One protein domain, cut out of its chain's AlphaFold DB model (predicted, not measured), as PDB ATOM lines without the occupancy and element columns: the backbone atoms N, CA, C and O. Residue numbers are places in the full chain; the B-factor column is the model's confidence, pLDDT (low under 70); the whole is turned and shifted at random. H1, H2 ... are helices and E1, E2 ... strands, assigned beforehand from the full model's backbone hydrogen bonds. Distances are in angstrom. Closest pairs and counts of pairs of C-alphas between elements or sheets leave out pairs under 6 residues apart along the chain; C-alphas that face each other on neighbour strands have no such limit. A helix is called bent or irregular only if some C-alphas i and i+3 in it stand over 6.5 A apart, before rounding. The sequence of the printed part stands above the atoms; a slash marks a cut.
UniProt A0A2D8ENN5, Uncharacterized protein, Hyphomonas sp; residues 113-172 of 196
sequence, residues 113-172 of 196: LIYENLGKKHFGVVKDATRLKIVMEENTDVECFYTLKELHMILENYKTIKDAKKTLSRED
ATOM      1  N   LEU A 113     -14.063 -16.026  -7.487       82.81
ATOM      2  CA  LEU A 113     -13.951 -17.271  -6.732       82.81
ATOM      3  C   LEU A 113     -14.816 -18.322  -7.415       82.81
ATOM      4  O   LEU A 113     -16.006 -18.090  -7.583       82.81
ATOM      5  N   ILE A 114     -14.252 -19.461  -7.794       84.44
ATOM      6  CA  ILE A 114     -14.998 -20.525  -8.469       84.44
ATOM      7  C   ILE A 114     -15.237 -21.660  -7.483       84.44
ATOM      8  O   ILE A 114     -14.297 -22.161  -6.869       84.44
ATOM      9  N   TYR A 115     -16.499 -22.055  -7.339       82.25
ATOM     10  CA  TYR A 115     -16.876 -23.267  -6.632       82.25
ATOM     11  C   TYR A 115     -16.869 -24.455  -7.595       82.25
ATOM     12  O   TYR A 115     -17.532 -24.439  -8.637       82.25
ATOM     13  N   GLU A 116     -16.134 -25.495  -7.215       82.12
ATOM     14  CA  GLU A 116     -15.969 -26.720  -7.985       82.12
ATOM     15  C   GLU A 116     -16.387 -27.932  -7.146       82.12
ATOM     16  O   GLU A 116     -16.023 -28.043  -5.975       82.12
ATOM     17  N   ASN A 117     -17.145 -28.846  -7.749       73.94
ATOM     18  CA  ASN A 117     -17.512 -30.121  -7.145       73.94
ATOM     19  C   ASN A 117     -17.300 -31.249  -8.161       73.94
ATOM     20  O   ASN A 117     -17.771 -31.170  -9.293       73.94
ATOM     21  N   LEU A 118     -16.581 -32.303  -7.764       80.00
ATOM     22  CA  LEU A 118     -16.270 -33.461  -8.617       80.00
ATOM     23  C   LEU A 118     -15.697 -33.087 -10.004       80.00
ATOM     24  O   LEU A 118     -16.051 -33.705 -11.009       80.00
ATOM     25  N   GLY A 119     -14.831 -32.072 -10.078       77.06
ATOM     26  CA  GLY A 119     -14.227 -31.637 -11.344       77.06
ATOM     27  C   GLY A 119     -15.103 -30.708 -12.191       77.06
ATOM     28  O   GLY A 119     -14.714 -30.351 -13.301       77.06
ATOM     29  N   LYS A 120     -16.304 -30.347 -11.718       77.56
ATOM     30  CA  LYS A 120     -17.234 -29.448 -12.413       77.56
ATOM     31  C   LYS A 120     -17.318 -28.106 -11.704       77.56
ATOM     32  O   LYS A 120     -17.633 -28.044 -10.514       77.56
ATOM     33  N   LYS A 121     -17.075 -27.027 -12.446       84.00
ATOM     34  CA  LYS A 121     -17.214 -25.657 -11.955       84.00
ATOM     35  C   LYS A 121     -18.678 -25.233 -12.024       84.00
ATOM     36  O   LYS A 121     -19.201 -24.955 -13.097       84.00
ATOM     37  N   HIS A 122     -19.340 -25.175 -10.878       82.50
ATOM     38  CA  HIS A 122     -20.767 -24.860 -10.830       82.50
ATOM     39  C   HIS A 122     -21.014 -23.358 -10.885       82.50
ATOM     40  O   HIS A 122     -21.708 -22.872 -11.768       82.50
ATOM     41  N   PHE A 123     -20.430 -22.597  -9.958       86.38
ATOM     42  CA  PHE A 123     -20.677 -21.162  -9.911       86.38
ATOM     43  C   PHE A 123     -19.438 -20.353  -9.560       86.38
ATOM     44  O   PHE A 123     -18.587 -20.776  -8.779       86.38
ATOM     45  N   GLY A 124     -19.361 -19.158 -10.137       86.38
ATOM     46  CA  GLY A 124     -18.350 -18.153  -9.859       86.38
ATOM     47  C   GLY A 124     -18.925 -16.992  -9.053       86.38
ATOM     48  O   GLY A 124     -20.011 -16.495  -9.337       86.38
ATOM     49  N   VAL A 125     -18.182 -16.511  -8.063       86.56
ATOM     50  CA  VAL A 125     -18.476 -15.284  -7.322       86.56
ATOM     51  C   VAL A 125     -17.512 -14.201  -7.761       86.56
ATOM     52  O   VAL A 125     -16.320 -14.260  -7.465       86.56
ATOM     53  N   VAL A 126     -18.032 -13.188  -8.444       83.38
ATOM     54  CA  VAL A 126     -17.238 -12.070  -8.946       83.38
ATOM     55  C   VAL A 126     -17.126 -11.004  -7.863       83.38
ATOM     56  O   VAL A 126     -18.126 -10.408  -7.444       83.38
ATOM     57  N   LYS A 127     -15.893 -10.754  -7.414       73.06
ATOM     58  CA  LYS A 127     -15.584  -9.729  -6.408       73.06
ATOM     59  C   LYS A 127     -15.774  -8.319  -6.965       73.06
ATOM     60  O   LYS A 127     -16.320  -7.458  -6.278       73.06
ATOM     61  N   ASP A 128     -15.369  -8.099  -8.216       72.12
ATOM     62  CA  ASP A 128     -15.505  -6.824  -8.923       72.12
ATOM     63  C   ASP A 128     -16.465  -6.956 -10.111       72.12
ATOM     64  O   ASP A 128     -16.110  -7.455 -11.179       72.12
ATOM     65  N   ALA A 129     -17.691  -6.459  -9.934       71.06
ATOM     66  CA  ALA A 129     -18.730  -6.515 -10.958       71.06
ATOM     67  C   ALA A 129     -18.338  -5.814 -12.272       71.06
ATOM     68  O   ALA A 129     -18.870  -6.161 -13.324       71.06
ATOM     69  N   THR A 130     -17.395  -4.862 -12.252       69.06
ATOM     70  CA  THR A 130     -16.932  -4.200 -13.483       69.06
ATOM     71  C   THR A 130     -16.128  -5.138 -14.385       69.06
ATOM     72  O   THR A 130     -16.075  -4.929 -15.596       69.06
ATOM     73  N   ARG A 131     -15.566  -6.210 -13.814       73.50
ATOM     74  CA  ARG A 131     -14.820  -7.256 -14.524       73.50
ATOM     75  C   ARG A 131     -15.668  -8.467 -14.908       73.50
ATOM     76  O   ARG A 131     -15.135  -9.383 -15.522       73.50
ATOM     77  N   LEU A 132     -16.971  -8.468 -14.607       79.81
ATOM     78  CA  LEU A 132     -17.865  -9.610 -14.844       79.81
ATOM     79  C   LEU A 132     -17.765 -10.148 -16.277       79.81
ATOM     80  O   LEU A 132     -17.634 -11.351 -16.465       79.81
ATOM     81  N   LYS A 133     -17.770  -9.264 -17.279       78.81
ATOM     82  CA  LYS A 133     -17.702  -9.673 -18.686       78.81
ATOM     83  C   LYS A 133     -16.408 -10.427 -19.014       78.81
ATOM     84  O   LYS A 133     -16.472 -11.504 -19.589       78.81
ATOM     85  N   ILE A 134     -15.263  -9.884 -18.597       79.56
ATOM     86  CA  ILE A 134     -13.944 -10.499 -18.807       79.56
ATOM     87  C   ILE A 134     -13.882 -11.850 -18.088       79.56
ATOM     88  O   ILE A 134     -13.493 -12.851 -18.671       79.56
ATOM     89  N   VAL A 135     -14.359 -11.896 -16.841       83.94
ATOM     90  CA  VAL A 135     -14.402 -13.125 -16.043       83.94
ATOM     91  C   VAL A 135     -15.224 -14.219 -16.721       83.94
ATOM     92  O   VAL A 135     -14.783 -15.365 -16.752       83.94
ATOM     93  N   MET A 136     -16.400 -13.880 -17.255       82.88
ATOM     94  CA  MET A 136     -17.255 -14.833 -17.970       82.88
ATOM     95  C   MET A 136     -16.591 -15.355 -19.249       82.88
ATOM     96  O   MET A 136     -16.742 -16.527 -19.577       82.88
ATOM     97  N   GLU A 137     -15.852 -14.501 -19.960       85.06
ATOM     98  CA  GLU A 137     -15.109 -14.872 -21.171       85.06
ATOM     99  C   GLU A 137     -13.909 -15.785 -20.859       85.06
ATOM    100  O   GLU A 137     -13.628 -16.707 -21.618       85.06
ATOM    101  N   GLU A 138     -13.227 -15.572 -19.732       85.25
ATOM    102  CA  GLU A 138     -12.077 -16.382 -19.298       85.25
ATOM    103  C   GLU A 138     -12.473 -17.727 -18.666       85.25
ATOM    104  O   GLU A 138     -11.645 -18.630 -18.560       85.25
ATOM    105  N   ASN A 139     -13.727 -17.876 -18.229       86.00
ATOM    106  CA  ASN A 139     -14.198 -19.016 -17.441       86.00
ATOM    107  C   ASN A 139     -15.495 -19.591 -18.030       86.00
ATOM    108  O   ASN A 139     -16.523 -19.691 -17.359       86.00
ATOM    109  N   THR A 140     -15.443 -19.959 -19.311       87.19
ATOM    110  CA  THR A 140     -16.597 -20.447 -20.088       87.19
ATOM    111  C   THR A 140     -17.157 -21.786 -19.608       87.19
ATOM    112  O   THR A 140     -18.234 -22.191 -20.033       87.19
ATOM    113  N   ASP A 141     -16.403 -22.503 -18.779       86.94
ATOM    114  CA  ASP A 141     -16.758 -23.797 -18.202       86.94
ATOM    115  C   ASP A 141     -17.498 -23.688 -16.856       86.94
ATOM    116  O   ASP A 141     -17.857 -24.711 -16.276       86.94
ATOM    117  N   VAL A 142     -17.743 -22.468 -16.364       87.75
ATOM    118  CA  VAL A 142     -18.541 -22.198 -15.158       87.75
ATOM    119  C   VAL A 142     -20.023 -22.056 -15.527       87.75
ATOM    120  O   VAL A 142     -20.365 -21.253 -16.394       87.75
ATOM    121  N   GLU A 143     -20.921 -22.784 -14.850       86.31
ATOM    122  CA  GLU A 143     -22.360 -22.794 -15.194       86.31
ATOM    123  C   GLU A 143     -23.053 -21.445 -14.927       86.31
ATOM    124  O   GLU A 143     -23.928 -21.035 -15.695       86.31
ATOM    125  N   CYS A 144     -22.681 -20.728 -13.859       88.00
ATOM    126  CA  CYS A 144     -23.235 -19.404 -13.560       88.00
ATOM    127  C   CYS A 144     -22.279 -18.474 -12.795       88.00
ATOM    128  O   CYS A 144     -21.378 -18.910 -12.084       88.00
ATOM    129  N   PHE A 145     -22.498 -17.159 -12.899       86.62
ATOM    130  CA  PHE A 145     -21.757 -16.146 -12.139       86.62
ATOM    131  C   PHE A 145     -22.696 -15.286 -11.300       86.62
ATOM    132  O   PHE A 145     -23.767 -14.900 -11.762       86.62
ATOM    133  N   TYR A 146     -22.250 -14.936 -10.095       84.00
ATOM    134  CA  TYR A 146     -22.933 -14.016  -9.193       84.00
ATOM    135  C   TYR A 146     -21.993 -12.899  -8.753       84.00
ATOM    136  O   TYR A 146     -20.853 -13.133  -8.354       84.00
ATOM    137  N   THR A 147     -22.480 -11.665  -8.758       80.38
ATOM    138  CA  THR A 147     -21.818 -10.547  -8.082       80.38
ATOM    139  C   THR A 147     -22.048 -10.616  -6.571       80.38
ATOM    140  O   THR A 147     -23.029 -11.191  -6.093       80.38
ATOM    141  N   LEU A 148     -21.199  -9.943  -5.786       74.94
ATOM    142  CA  LEU A 148     -21.416  -9.809  -4.335       74.94
ATOM    143  C   LEU A 148     -22.778  -9.187  -3.981       74.94
ATOM    144  O   LEU A 148     -23.358  -9.516  -2.948       74.94
ATOM    145  N   LYS A 149     -23.309  -8.303  -4.839       68.31
ATOM    146  CA  LYS A 149     -24.633  -7.697  -4.650       68.31
ATOM    147  C   LYS A 149     -25.750  -8.724  -4.829       68.31
ATOM    148  O   LYS A 149     -26.671  -8.755  -4.020       68.31
ATOM    149  N   GLU A 150     -25.671  -9.550  -5.866       70.69
ATOM    150  CA  GLU A 150     -26.655 -10.609  -6.112       70.69
ATOM    151  C   GLU A 150     -26.610 -11.662  -5.011       70.69
ATOM    152  O   GLU A 150     -27.657 -12.023  -4.483       70.69
ATOM    153  N   LEU A 151     -25.414 -12.067  -4.573       78.25
ATOM    154  CA  LEU A 151     -25.266 -12.933  -3.403       78.25
ATOM    155  C   LEU A 151     -25.876 -12.316  -2.153       78.25
ATOM    156  O   LEU A 151     -26.595 -12.997  -1.434       78.25
ATOM    157  N   HIS A 152     -25.630 -11.031  -1.893       66.94
ATOM    158  CA  HIS A 152     -26.241 -10.349  -0.759       66.94
ATOM    159  C   HIS A 152     -27.772 -10.396  -0.832       66.94
ATOM    160  O   HIS A 152     -28.394 -10.767   0.153       66.94
ATOM    161  N   MET A 153     -28.370 -10.115  -1.994       67.31
ATOM    162  CA  MET A 153     -29.823 -10.203  -2.185       67.31
ATOM    163  C   MET A 153     -30.362 -11.629  -2.005       67.31
ATOM    164  O   MET A 153     -31.403 -11.824  -1.383       67.31
ATOM    165  N   ILE A 154     -29.652 -12.636  -2.524       71.81
ATOM    166  CA  ILE A 154     -29.999 -14.050  -2.336       71.81
ATOM    167  C   ILE A 154     -29.964 -14.400  -0.845       71.81
ATOM    168  O   ILE A 154     -30.884 -15.041  -0.345       71.81
ATOM    169  N   LEU A 155     -28.933 -13.948  -0.131       70.50
ATOM    170  CA  LEU A 155     -28.764 -14.181   1.300       70.50
ATOM    171  C   LEU A 155     -29.787 -13.410   2.144       70.50
ATOM    172  O   LEU A 155     -30.246 -13.946   3.145       70.50
ATOM    173  N   GLU A 156     -30.199 -12.205   1.742       67.06
ATOM    174  CA  GLU A 156     -31.240 -11.425   2.432       67.06
ATOM    175  C   GLU A 156     -32.620 -12.095   2.395       67.06
ATOM    176  O   GLU A 156     -33.427 -11.886   3.304       67.06
ATOM    177  N   ASN A 157     -32.890 -12.959   1.408       68.88
ATOM    178  CA  ASN A 157     -34.100 -13.787   1.415       68.88
ATOM    179  C   ASN A 157     -34.116 -14.799   2.576       68.88
ATOM    180  O   ASN A 157     -35.181 -15.304   2.944       68.88
ATOM    181  N   TYR A 158     -32.963 -15.071   3.188       64.62
ATOM    182  CA  TYR A 158     -32.847 -15.893   4.382       64.62
ATOM    183  C   TYR A 158     -32.754 -14.991   5.613       64.62
ATOM    184  O   TYR A 158     -31.730 -14.375   5.896       64.62
ATOM    185  N   LYS A 159     -33.841 -14.932   6.393       61.25
ATOM    186  CA  LYS A 159     -33.909 -14.097   7.605       61.25
ATOM    187  C   LYS A 159     -32.908 -14.523   8.679       61.25
ATOM    188  O   LYS A 159     -32.523 -13.705   9.512       61.25
ATOM    189  N   THR A 160     -32.503 -15.792   8.686       62.75
ATOM    190  CA  THR A 160     -31.526 -16.333   9.632       62.75
ATOM    191  C   THR A 160     -30.628 -17.385   8.977       62.75
ATOM    192  O   THR A 160     -31.027 -18.070   8.035       62.75
ATOM    193  N   ILE A 161     -29.437 -17.604   9.550       61.50
ATOM    194  CA  ILE A 161     -28.555 -18.738   9.198       61.50
ATOM    195  C   ILE A 161     -29.297 -20.076   9.352       61.50
ATOM    196  O   ILE A 161     -29.060 -21.019   8.600       61.50
ATOM    197  N   LYS A 162     -30.232 -20.164  10.307       62.78
ATOM    198  CA  LYS A 162     -31.074 -21.346  10.526       62.78
ATOM    199  C   LYS A 162     -32.011 -21.613   9.342       62.78
ATOM    200  O   LYS A 162     -32.206 -22.775   8.995       62.78
ATOM    201  N   ASP A 163     -32.541 -20.569   8.704       67.62
ATOM    202  CA  ASP A 163     -33.383 -20.697   7.508       67.62
ATOM    203  C   ASP A 163     -32.566 -21.160   6.299       67.62
ATOM    204  O   ASP A 163     -32.989 -22.073   5.594       67.62
ATOM    205  N   ALA A 164     -31.359 -20.611   6.121       63.62
ATOM    206  CA  ALA A 164     -30.430 -21.070   5.089       63.62
ATOM    207  C   ALA A 164     -30.052 -22.551   5.288       63.62
ATOM    208  O   ALA A 164     -30.175 -23.346   4.360       63.62
ATOM    209  N   LYS A 165     -29.694 -22.956   6.519       60.41
ATOM    210  CA  LYS A 165     -29.393 -24.361   6.861       60.41
ATOM    211  C   LYS A 165     -30.575 -25.289   6.586       60.41
ATOM    212  O   LYS A 165     -30.381 -26.362   6.028       60.41
ATOM    213  N   LYS A 166     -31.795 -24.876   6.946       65.12
ATOM    214  CA  LYS A 166     -33.014 -25.662   6.705       65.12
ATOM    215  C   LYS A 166     -33.266 -25.875   5.213       65.12
ATOM    216  O   LYS A 166     -33.640 -26.978   4.827       65.12
ATOM    217  N   THR A 167     -33.061 -24.856   4.384       64.19
ATOM    218  CA  THR A 167     -33.204 -24.987   2.929       64.19
ATOM    219  C   THR A 167     -32.105 -25.864   2.334       64.19
ATOM    220  O   THR A 167     -32.426 -26.794   1.610       64.19
ATOM    221  N   LEU A 168     -30.839 -25.678   2.722       60.41
ATOM    222  CA  LEU A 168     -29.723 -26.505   2.235       60.41
ATOM    223  C   LEU A 168     -29.873 -27.986   2.622       60.41
ATOM    224  O   LEU A 168     -29.654 -28.862   1.794       60.41
ATOM    225  N   SER A 169     -30.348 -28.266   3.842       60.19
ATOM    226  CA  SER A 169     -30.623 -29.636   4.300       60.19
ATOM    227  C   SER A 169     -31.785 -30.324   3.573       60.19
ATOM    228  O   SER A 169     -31.882 -31.543   3.614       60.19
ATOM    229  N   ARG A 170     -32.689 -29.563   2.936       64.00
ATOM    230  CA  ARG A 170     -33.785 -30.123   2.125       64.00
ATOM    231  C   ARG A 170     -33.333 -30.527   0.725       64.00
ATOM    232  O   ARG A 170     -33.981 -31.371   0.124       64.00
ATOM    233  N   GLU A 171     -32.247 -29.934   0.245       63.75
ATOM    234  CA  GLU A 171     -31.676 -30.170  -1.084       63.75
ATOM    235  C   GLU A 171     -30.538 -31.212  -1.050       63.75
ATOM    236  O   GLU A 171     -29.799 -31.344  -2.019       63.75
ATOM    237  N   ASP A 172     -30.362 -31.933   0.068       54.34
ATOM    238  CA  ASP A 172     -29.289 -32.924   0.285       54.34
ATOM    239  C   ASP A 172     -27.858 -32.376   0.085       54.34
ATOM    240  O   ASP A 172     -26.905 -33.116  -0.160       54.34
TER     241      ASP A 172
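What this domain is: This is residues 113 to 172 of the 196 residues of an uncharacterized protein of Hyphomonas sp (UniProt A0A2D8ENN5). A small sheet of three strands has H1 over one face, while H2 leads away from the strand ends and H3 turns off beyond it, apart from the rest. It is a loose, flat arrangement, with the hairpin E1 and E2 at one edge of the sheet and a gap between the sheet and H3. The printed part has 60 residues, with three named helices and three named strands in the order E1, E2, H1, E3, H2, H3; the class is mixed, helices and strands. The sheet's order is E1, E2, E3, and it is mixed, with E1 and E2 antiparallel and E2 and E3 parallel. The radius of gyration of the C-alphas is 13.4 A, and the spans are 35 by 28 by 12 A.

How they stand to each other: E1, residues 113 to 117, and E2, residues 120 to 126, form a hairpin, antiparallel at 161 degrees between directions. N 115 and O 123 are 2.8 A apart, within hydrogen-bond range, and so are N 125 and O 113, at 2.7 A. E2, H1, residues 129 to 138, and E3, residues 144 to 147, form a strand-helix-strand unit, two parallel neighbour strands with a helix between them in the chain; its crossover is right-handed. E2 and E3 are parallel at 20 degrees, with N 124 and O 144 at 2.8 A. H1 is on the sheet, over E2 and E3, at a height over the sheet of 9.1 A, and runs along the strands, at 7 degrees to E2 on the local plane. The closest C-alphas of H1 and E3 are those of Ala 129 and Thr 147, 5.8 A apart. H2, residues 148 to 156, only grazes the sheet, with its residues 148 to 154; the closest C-alphas of E2 and H2 are those of Val 126 and Leu 148, 6.6 A apart. H1 and H2 are close but not clearly touching, with the C-alphas of Ala 129 and Leu 148 the closest at 7.9 A, and are about perpendicular at 74 degrees. H3, residues 161 to 170, is not on the sheet, and it is only just apart from H2, their closest C-alphas being 8.0 A apart. In H2 and H3 every O i to N i+4 pair is within hydrogen-bond range; in H1 4 of 6 are.

Where its parts are: E1 begins at C-alpha 113, at (-13.951, -17.271, -6.732), and is 13.3 A long. E2 is 17.7 A long and ends at C-alpha 126, at (-17.238, -12.070, -8.946). H1 is 14.5 A long and irregular: C-alphas 130 and 133 are 7.6 A apart. E3 is 10.5 A long, H2 12.0 A and H3 14.4 A; H3 ends at C-alpha 170, at (-33.785, -30.123, 2.125).

The domain as a whole: The two C-alphas farthest apart, those of Glu 137 and Lys 162, are 36.1 A apart. The printed part has no cut, and its links between named elements are tight. The mean pLDDT of the printed part is 75.0; residue 130, residue 149, residues 152 to 153 and residues 156 to 172 are under 70.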